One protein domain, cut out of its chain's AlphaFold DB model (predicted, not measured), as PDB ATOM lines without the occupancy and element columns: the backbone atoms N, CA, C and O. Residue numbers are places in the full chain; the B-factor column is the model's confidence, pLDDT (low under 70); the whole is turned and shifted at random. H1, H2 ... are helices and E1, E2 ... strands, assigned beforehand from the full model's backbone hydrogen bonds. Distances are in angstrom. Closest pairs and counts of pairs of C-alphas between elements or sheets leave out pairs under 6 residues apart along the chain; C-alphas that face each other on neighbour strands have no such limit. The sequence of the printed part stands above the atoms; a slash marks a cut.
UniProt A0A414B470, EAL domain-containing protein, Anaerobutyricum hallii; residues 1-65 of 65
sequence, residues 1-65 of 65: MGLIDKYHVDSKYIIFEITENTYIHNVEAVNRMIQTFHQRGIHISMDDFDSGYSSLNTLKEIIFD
ATOM      1  N   MET A   1      95.263 134.623 129.209       62.34
ATOM      2  CA  MET A   1      94.436 134.289 128.034       62.34
ATOM      3  C   MET A   1      93.025 133.820 128.361       62.34
ATOM      4  O   MET A   1      92.205 133.796 127.460       62.34
ATOM      5  N   GLY A   2      92.665 133.623 129.637       82.56
ATOM      6  CA  GLY A   2      91.354 133.075 130.008       82.56
ATOM      7  C   GLY A   2      90.096 133.809 129.518       82.56
ATOM      8  O   GLY A   2      89.041 133.198 129.557       82.56
ATOM      9  N   LEU A   3      90.157 135.064 129.052       86.94
ATOM     10  CA  LEU A   3      89.017 135.709 128.379       86.94
ATOM     11  C   LEU A   3      88.973 135.369 126.885       86.94
ATOM     12  O   LEU A   3      87.940 134.923 126.401       86.94
ATOM     13  N   ILE A   4      90.093 135.519 126.177       86.38
ATOM     14  CA  ILE A   4      90.210 135.206 124.743       86.38
ATOM     15  C   ILE A   4      89.856 133.735 124.496       86.38
ATOM     16  O   ILE A   4      89.001 133.443 123.664       86.38
ATOM     17  N   ASP A   5      90.410 132.837 125.315       85.44
ATOM     18  CA  ASP A   5      90.145 131.398 125.233       85.44
ATOM     19  C   ASP A   5      88.681 131.077 125.576       85.44
ATOM     20  O   ASP A   5      88.027 130.298 124.888       85.44
ATOM     21  N   LYS A   6      88.125 131.712 126.620       91.88
ATOM     22  CA  LYS A   6      86.737 131.481 127.058       91.88
ATOM     23  C   LYS A   6      85.720 131.909 126.007       91.88
ATOM     24  O   LYS A   6      84.702 131.239 125.833       91.88
ATOM     25  N   TYR A   7      85.969 133.030 125.342       91.38
ATOM     26  CA  TYR A   7      85.071 133.580 124.331       91.38
ATOM     27  C   TYR A   7      85.411 133.115 122.911       91.38
ATOM     28  O   TYR A   7      84.705 133.500 121.985       91.38
ATOM     29  N   HIS A   8      86.430 132.262 122.742       88.25
ATOM     30  CA  HIS A   8      86.909 131.769 121.446       88.25
ATOM     31  C   HIS A   8      87.130 132.903 120.434       88.25
ATOM     32  O   HIS A   8      86.802 132.782 119.253       88.25
ATOM     33  N   VAL A   9      87.646 134.034 120.919       89.25
ATOM     34  CA  VAL A   9      87.941 135.182 120.063       89.25
ATOM     35  C   VAL A   9      89.214 134.870 119.294       89.25
ATOM     36  O   VAL A   9      90.231 134.525 119.889       89.25
ATOM     37  N   ASP A  10      89.153 134.986 117.972       89.88
ATOM     38  CA  ASP A  10      90.336 134.836 117.133       89.88
ATOM     39  C   ASP A  10      91.286 136.016 117.389       89.88
ATOM     40  O   ASP A  10      90.914 137.179 117.199       89.88
ATOM     41  N   SER A  11      92.502 135.702 117.841       89.00
ATOM     42  CA  SER A  11      93.546 136.663 118.206       89.00
ATOM     43  C   SER A  11      93.831 137.699 117.121       89.00
ATOM     44  O   SER A  11      94.172 138.830 117.455       89.00
ATOM     45  N   LYS A  12      93.625 137.359 115.841       87.62
ATOM     46  CA  LYS A  12      93.849 138.282 114.716       87.62
ATOM     47  C   LYS A  12      92.933 139.509 114.731       87.62
ATOM     48  O   LYS A  12      93.200 140.484 114.039       87.62
ATOM     49  N   TYR A  13      91.823 139.448 115.471       90.25
ATOM     50  CA  TYR A  13      90.895 140.567 115.647       90.25
ATOM     51  C   TYR A  13      91.194 141.397 116.899       90.25
ATOM     52  O   TYR A  13      90.444 142.319 117.211       90.25
ATOM     53  N   ILE A  14      92.253 141.060 117.636       89.62
ATOM     54  CA  ILE A  14      92.660 141.758 118.849       89.62
ATOM     55  C   ILE A  14      93.940 142.517 118.539       89.62
ATOM     56  O   ILE A  14      94.970 141.922 118.224       89.62
ATOM     57  N   ILE A  15      93.850 143.834 118.672       91.44
ATOM     58  CA  ILE A  15      94.987 144.740 118.609       91.44
ATOM     59  C   ILE A  15      95.096 145.389 119.983       91.44
ATOM     60  O   ILE A  15      94.109 145.934 120.482       91.44
ATOM     61  N   PHE A  16      96.260 145.286 120.620       90.44
ATOM     62  CA  PHE A  16      96.545 146.077 121.815       90.44
ATOM     63  C   PHE A  16      97.360 147.304 121.443       90.44
ATOM     64  O   PHE A  16      98.314 147.214 120.680       90.44
ATOM     65  N   GLU A  17      97.006 148.426 122.049       90.31
ATOM     66  CA  GLU A  17      97.687 149.697 121.847       90.31
ATOM     67  C   GLU A  17      98.635 149.962 123.020       90.31
ATOM     68  O   GLU A  17      98.281 149.763 124.189       90.31
ATOM     69  N   ILE A  18      99.860 150.388 122.716       88.12
ATOM     70  CA  ILE A  18     100.854 150.797 123.710       88.12
ATOM     71  C   ILE A  18     101.288 152.226 123.414       88.12
ATOM     72  O   ILE A  18     101.863 152.508 122.371       88.12
ATOM     73  N   THR A  19     101.094 153.117 124.379       87.38
ATOM     74  CA  THR A  19     101.572 154.504 124.295       87.38
ATOM     75  C   THR A  19     103.103 154.568 124.217       87.38
ATOM     76  O   THR A  19     103.778 153.819 124.937       87.38
ATOM     77  N   GLU A  20     103.650 155.545 123.495       83.25
ATOM     78  CA  GLU A  20     105.095 155.835 123.441       83.25
ATOM     79  C   GLU A  20     105.738 155.935 124.841       83.25
ATOM     80  O   GLU A  20     106.782 155.335 125.115       83.25
ATOM     81  N   ASN A  21     105.078 156.632 125.771       83.56
ATOM     82  CA  ASN A  21     105.597 156.833 127.122       83.56
ATOM     83  C   ASN A  21     105.829 155.500 127.856       83.56
ATOM     84  O   ASN A  21     106.870 155.304 128.481       83.56
ATOM     85  N   THR A  22     104.892 154.557 127.743       83.88
ATOM     86  CA  THR A  22     105.020 153.218 128.344       83.88
ATOM     87  C   THR A  22     106.186 152.437 127.737       83.88
ATOM     88  O   THR A  22     106.904 151.747 128.462       83.88
ATOM     89  N   TYR A  23     106.407 152.574 126.428       84.38
ATOM     90  CA  TYR A  23     107.506 151.916 125.727       84.38
ATOM     91  C   TYR A  23     108.871 152.414 126.219       84.38
ATOM     92  O   TYR A  23     109.702 151.612 126.638       84.38
ATOM     93  N   ILE A  24     109.083 153.732 126.258       82.50
ATOM     94  CA  ILE A  24     110.385 154.334 126.596       82.50
ATOM     95  C   ILE A  24     110.810 154.031 128.037       82.50
ATOM     96  O   ILE A  24     111.992 153.827 128.306       82.50
ATOM     97  N   HIS A  25     109.858 153.955 128.969       84.06
ATOM     98  CA  HIS A  25     110.170 153.664 130.369       84.06
ATOM     99  C   HIS A  25     110.676 152.232 130.589       84.06
ATOM    100  O   HIS A  25     111.377 151.985 131.573       84.06
ATOM    101  N   ASN A  26     110.313 151.276 129.725       85.38
ATOM    102  CA  ASN A  26     110.705 149.879 129.900       85.38
ATOM    103  C   ASN A  26     110.711 149.079 128.587       85.38
ATOM    104  O   ASN A  26     110.004 148.076 128.443       85.38
ATOM    105  N   VAL A  27     111.551 149.515 127.648       85.62
ATOM    106  CA  VAL A  27     111.656 148.951 126.292       85.62
ATOM    107  C   VAL A  27     111.836 147.433 126.313       85.62
ATOM    108  O   VAL A  27     111.129 146.712 125.615       85.62
ATOM    109  N   GLU A  28     112.730 146.909 127.155       87.88
ATOM    110  CA  GLU A  28     112.993 145.470 127.190       87.88
ATOM    111  C   GLU A  28     111.792 144.641 127.661       87.88
ATOM    112  O   GLU A  28     111.501 143.584 127.094       87.88
ATOM    113  N   ALA A  29     111.105 145.072 128.726       89.31
ATOM    114  CA  ALA A  29     109.948 144.337 129.224       89.31
ATOM    115  C   ALA A  29     108.788 144.406 128.231       89.31
ATOM    116  O   ALA A  29     108.116 143.394 128.014       89.31
ATOM    117  N   VAL A  30     108.596 145.567 127.604       89.06
ATOM    118  CA  VAL A  30     107.577 145.770 126.575       89.06
ATOM    119  C   VAL A  30     107.879 144.899 125.354       89.06
ATOM    120  O   VAL A  30     107.010 144.138 124.943       89.06
ATOM    121  N   ASN A  31     109.120 144.859 124.866       89.31
ATOM    122  CA  ASN A  31     109.518 143.981 123.760       89.31
ATOM    123  C   ASN A  31     109.306 142.490 124.078       89.31
ATOM    124  O   ASN A  31     108.797 141.748 123.238       89.31
ATOM    125  N   ARG A  32     109.627 142.025 125.296       91.31
ATOM    126  CA  ARG A  32     109.340 140.633 125.714       91.31
ATOM    127  C   ARG A  32     107.841 140.325 125.727       91.31
ATOM    128  O   ARG A  32     107.426 139.223 125.362       91.31
ATOM    129  N   MET A  33     107.033 141.286 126.162       90.88
ATOM    130  CA  MET A  33     105.581 141.162 126.191       90.88
ATOM    131  C   MET A  33     104.993 141.118 124.774       90.88
ATOM    132  O   MET A  33     104.230 140.200 124.476       90.88
ATOM    133  N   ILE A  34     105.425 142.018 123.891       91.00
ATOM    134  CA  ILE A  34     105.025 142.062 122.479       91.00
ATOM    135  C   ILE A  34     105.343 140.733 121.791       91.00
ATOM    136  O   ILE A  34     104.458 140.107 121.217       91.00
ATOM    137  N   GLN A  35     106.566 140.219 121.957       91.19
ATOM    138  CA  GLN A  35     106.962 138.909 121.427       91.19
ATOM    139  C   GLN A  35     106.044 137.777 121.909       91.19
ATOM    140  O   GLN A  35     105.645 136.911 121.132       91.19
ATOM    141  N   THR A  36     105.657 137.798 123.187       90.81
ATOM    142  CA  THR A  36     104.736 136.804 123.756       90.81
ATOM    143  C   THR A  36     103.332 136.904 123.149       90.81
ATOM    144  O   THR A  36     102.653 135.886 123.001       90.81
ATOM    145  N   PHE A  37     102.874 138.109 122.805       90.38
ATOM    146  CA  PHE A  37     101.580 138.320 122.157       90.38
ATOM    147  C   PHE A  37     101.603 137.968 120.667       90.38
ATOM    148  O   PHE A  37     100.700 137.262 120.214       90.38
ATOM    149  N   HIS A  38     102.672 138.306 119.948       90.06
ATOM    150  CA  HIS A  38     102.843 137.945 118.537       90.06
ATOM    151  C   HIS A  38     102.893 136.425 118.347       90.06
ATOM    152  O   HIS A  38     102.233 135.884 117.463       90.06
ATOM    153  N   GLN A  39     103.571 135.696 119.243       90.56
ATOM    154  CA  GLN A  39     103.557 134.223 119.258       90.56
ATOM    155  C   GLN A  39     102.153 133.623 119.436       90.56
ATOM    156  O   GLN A  39     101.939 132.448 119.145       90.56
ATOM    157  N   ARG A  40     101.195 134.414 119.924       87.75
ATOM    158  CA  ARG A  40      99.790 134.030 120.109       87.75
ATOM    159  C   ARG A  40      98.868 134.608 119.032       87.75
ATOM    160  O   ARG A  40      97.649 134.491 119.167       87.75
ATOM    161  N   GLY A  41      99.434 135.205 117.981       89.44
ATOM    162  CA  GLY A  41      98.704 135.798 116.860       89.44
ATOM    163  C   GLY A  41      97.951 137.077 117.219       89.44
ATOM    164  O   GLY A  41      96.965 137.387 116.561       89.44
ATOM    165  N   ILE A  42      98.353 137.757 118.296       91.62
ATOM    166  CA  ILE A  42      97.773 139.030 118.726       91.62
ATOM    167  C   ILE A  42      98.665 140.147 118.223       91.62
ATOM    168  O   ILE A  42      99.879 140.086 118.430       91.62
ATOM    169  N   HIS A  43      98.042 141.154 117.627       91.19
ATOM    170  CA  HIS A  43      98.744 142.295 117.073       91.19
ATOM    171  C   HIS A  43      98.924 143.403 118.101       91.19
ATOM    172  O   HIS A  43      98.070 143.592 118.975       91.19
ATOM    173  N   ILE A  44     100.029 144.135 118.004       91.50
ATOM    174  CA  ILE A  44     100.309 145.270 118.885       91.50
ATOM    175  C   ILE A  44     100.624 146.508 118.046       91.50
ATOM    176  O   ILE A  44     101.546 146.482 117.235       91.50
ATOM    177  N   SER A  45      99.925 147.610 118.305       89.94
ATOM    178  CA  SER A  45     100.202 148.919 117.712       89.94
ATOM    179  C   SER A  45     100.771 149.895 118.746       89.94
ATOM    180  O   SER A  45     100.585 149.747 119.960       89.94
ATOM    181  N   MET A  46     101.488 150.910 118.259       87.44
ATOM    182  CA  MET A  46     101.924 152.040 119.077       87.44
ATOM    183  C   MET A  46     100.907 153.181 118.993       87.44
ATOM    184  O   MET A  46     100.498 153.561 117.899       87.44
ATOM    185  N   ASP A  47     100.553 153.740 120.146       82.75
ATOM    186  CA  ASP A  47      99.640 154.875 120.292       82.75
ATOM    187  C   ASP A  47     100.398 156.191 120.552       82.75
ATOM    188  O   ASP A  47     101.487 156.181 121.145       82.75
ATOM    189  N   ASP A  48      99.815 157.314 120.118       73.44
ATOM    190  CA  ASP A  48     100.318 158.690 120.290       73.44
ATOM    191  C   ASP A  48     101.791 158.912 119.870       73.44
ATOM    192  O   ASP A  48     102.548 159.646 120.520       73.44
ATOM    193  N   PHE A  49     102.210 158.303 118.754       67.88
ATOM    194  CA  PHE A  49     103.534 158.513 118.151       67.88
ATOM    195  C   PHE A  49     103.658 159.918 117.536       67.88
ATOM    196  O   PHE A  49     103.596 160.062 116.324       67.88
ATOM    197  N   ASP A  50     103.776 160.961 118.361       61.38
ATOM    198  CA  ASP A  50     104.096 162.347 117.951       61.38
ATOM    199  C   ASP A  50     104.249 163.325 119.144       61.38
ATOM    200  O   ASP A  50     104.358 164.540 118.958       61.38
ATOM    201  N   SER A  51     104.259 162.842 120.396       59.53
ATOM    202  CA  SER A  51     104.022 163.701 121.569       59.53
ATOM    203  C   SER A  51     105.270 164.190 122.323       59.53
ATOM    204  O   SER A  51     105.145 165.101 123.148       59.53
ATOM    205  N   GLY A  52     106.486 163.700 122.030       55.31
ATOM    206  CA  GLY A  52     107.685 164.363 122.576       55.31
ATOM    207  C   GLY A  52     109.043 163.659 122.523       55.31
ATOM    208  O   GLY A  52     110.046 164.352 122.693       55.31
ATOM    209  N   TYR A  53     109.128 162.346 122.276       54.53
ATOM    210  CA  TYR A  53     110.410 161.613 122.219       54.53
ATOM    211  C   TYR A  53     110.650 160.871 120.893       54.53
ATOM    212  O   TYR A  53     111.647 160.145 120.771       54.53
ATOM    213  N   SER A  54     109.803 161.127 119.886       53.84
ATOM    214  CA  SER A  54     109.835 160.570 118.530       53.84
ATOM    215  C   SER A  54     111.153 160.862 117.818       53.84
ATOM    216  O   SER A  54     111.292 161.763 116.994       53.84
ATOM    217  N   SER A  55     112.161 160.063 118.125       56.94
ATOM    218  CA  SER A  55     113.360 159.954 117.325       56.94
ATOM    219  C   SER A  55     113.235 158.667 116.524       56.94
ATOM    220  O   SER A  55     112.950 157.602 117.061       56.94
ATOM    221  N   LEU A  56     113.476 158.751 115.216       58.94
ATOM    222  CA  LEU A  56     113.554 157.605 114.295       58.94
ATOM    223  C   LEU A  56     114.497 156.483 114.790       58.94
ATOM    224  O   LEU A  56     114.483 155.379 114.255       58.94
ATOM    225  N   ASN A  57     115.319 156.756 115.809       58.44
ATOM    226  CA  ASN A  57     116.105 155.756 116.519       58.44
ATOM    227  C   ASN A  57     115.253 154.791 117.355       58.44
ATOM    228  O   ASN A  57     115.571 153.608 117.360       58.44
ATOM    229  N   THR A  58     114.165 155.237 117.986       61.34
ATOM    230  CA  THR A  58     113.238 154.363 118.725       61.34
ATOM    231  C   THR A  58     112.570 153.356 117.780       61.34
ATOM    232  O   THR A  58     112.459 152.180 118.101       61.34
ATOM    233  N   LEU A  59     112.252 153.777 116.547       63.34
ATOM    234  CA  LEU A  59     111.729 152.919 115.470       63.34
ATOM    235  C   LEU A  59     112.657 151.766 115.066       63.34
ATOM    236  O   LEU A  59     112.173 150.763 114.550       63.34
ATOM    237  N   LYS A  60     113.972 151.862 115.302       63.38
ATOM    238  CA  LYS A  60     114.906 150.777 114.955       63.38
ATOM    239  C   LYS A  60     114.821 149.571 115.888       63.38
ATOM    240  O   LYS A  60     115.264 148.495 115.500       63.38
ATOM    241  N   GLU A  61     114.278 149.744 117.089       64.81
ATOM    242  CA  GLU A  61     114.190 148.694 118.118       64.81
ATOM    243  C   GLU A  61     112.748 148.219 118.356       64.81
ATOM    244  O   GLU A  61     112.470 147.428 119.265       64.81
ATOM    245  N   ILE A  62     111.828 148.706 117.526       66.62
ATOM    246  CA  ILE A  62     110.395 148.496 117.647       66.62
ATOM    247  C   ILE A  62     109.974 147.197 116.951       66.62
ATOM    248  O   ILE A  62     110.361 146.916 115.819       66.62
ATOM    249  N   ILE A  63     109.135 146.423 117.641       68.06
ATOM    250  CA  ILE A  63     108.525 145.180 117.146       68.06
ATOM    251  C   ILE A  63     106.995 145.355 117.086       68.06
ATOM    252  O   ILE A  63     106.262 144.485 117.531       68.06
ATOM    253  N   PHE A  64     106.515 146.510 116.627       77.25
ATOM    254  CA  PHE A  64     105.082 146.798 116.470       77.25
ATOM    255  C   PHE A  64     104.601 146.400 115.066       77.25
ATOM    256  O   PHE A  64     105.420 146.310 114.147       77.25
ATOM    257  N   ASP A  65     103.296 146.141 114.934       77.06
ATOM    258  CA  ASP A  65     102.622 145.761 113.682       77.06
ATOM    259  C   ASP A  65     102.040 146.958 112.913       77.06
ATOM    260  O   ASP A  65     101.614 147.947 113.558       77.06
TER     261      ASP A  65
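This is residues 1 to 65 of the 65 residues of the protein "EAL domain-containing protein" of Anaerobutyricum hallii (UniProt A0A414B470). Helix H3 packs on two parallel strands, E1 and E2, with H1 and H4 towards opposite ends. The 65 printed residues include four named helices and two strands, H1 E1 H2 H3 E2 H4, class mixed. The rod spans 39 by 19 by 16 A, only just loose, close to compact, with radius of gyration of the C-alphas 13.0 A.

From H1, residues 2 to 7, go to E1, residues 15 to 19, parallel to E2, residues 43 to 47; N 16 and O 43 are within hydrogen-bond range, 3.0 A. H2, residues 20 to 25, and H3, residues 27 to 38, join these strands as a strand-helix-strand unit with a right-handed crossover. The closest C-alphas of H3 and E2, Ile 34 and Ile 44, are 6.7 A apart. H1, H2 and H3 have every O i to N i+4 pair within range; H4, residues 58 to 61, is too short.

Find C-alpha 2 at (91.354, 133.075, 130.008) and C-alpha 61 at (114.190, 148.694, 118.118); H3 spans 16.1 A.

Model pLDDT is under 70 at residue 1 and residues 49 to 63.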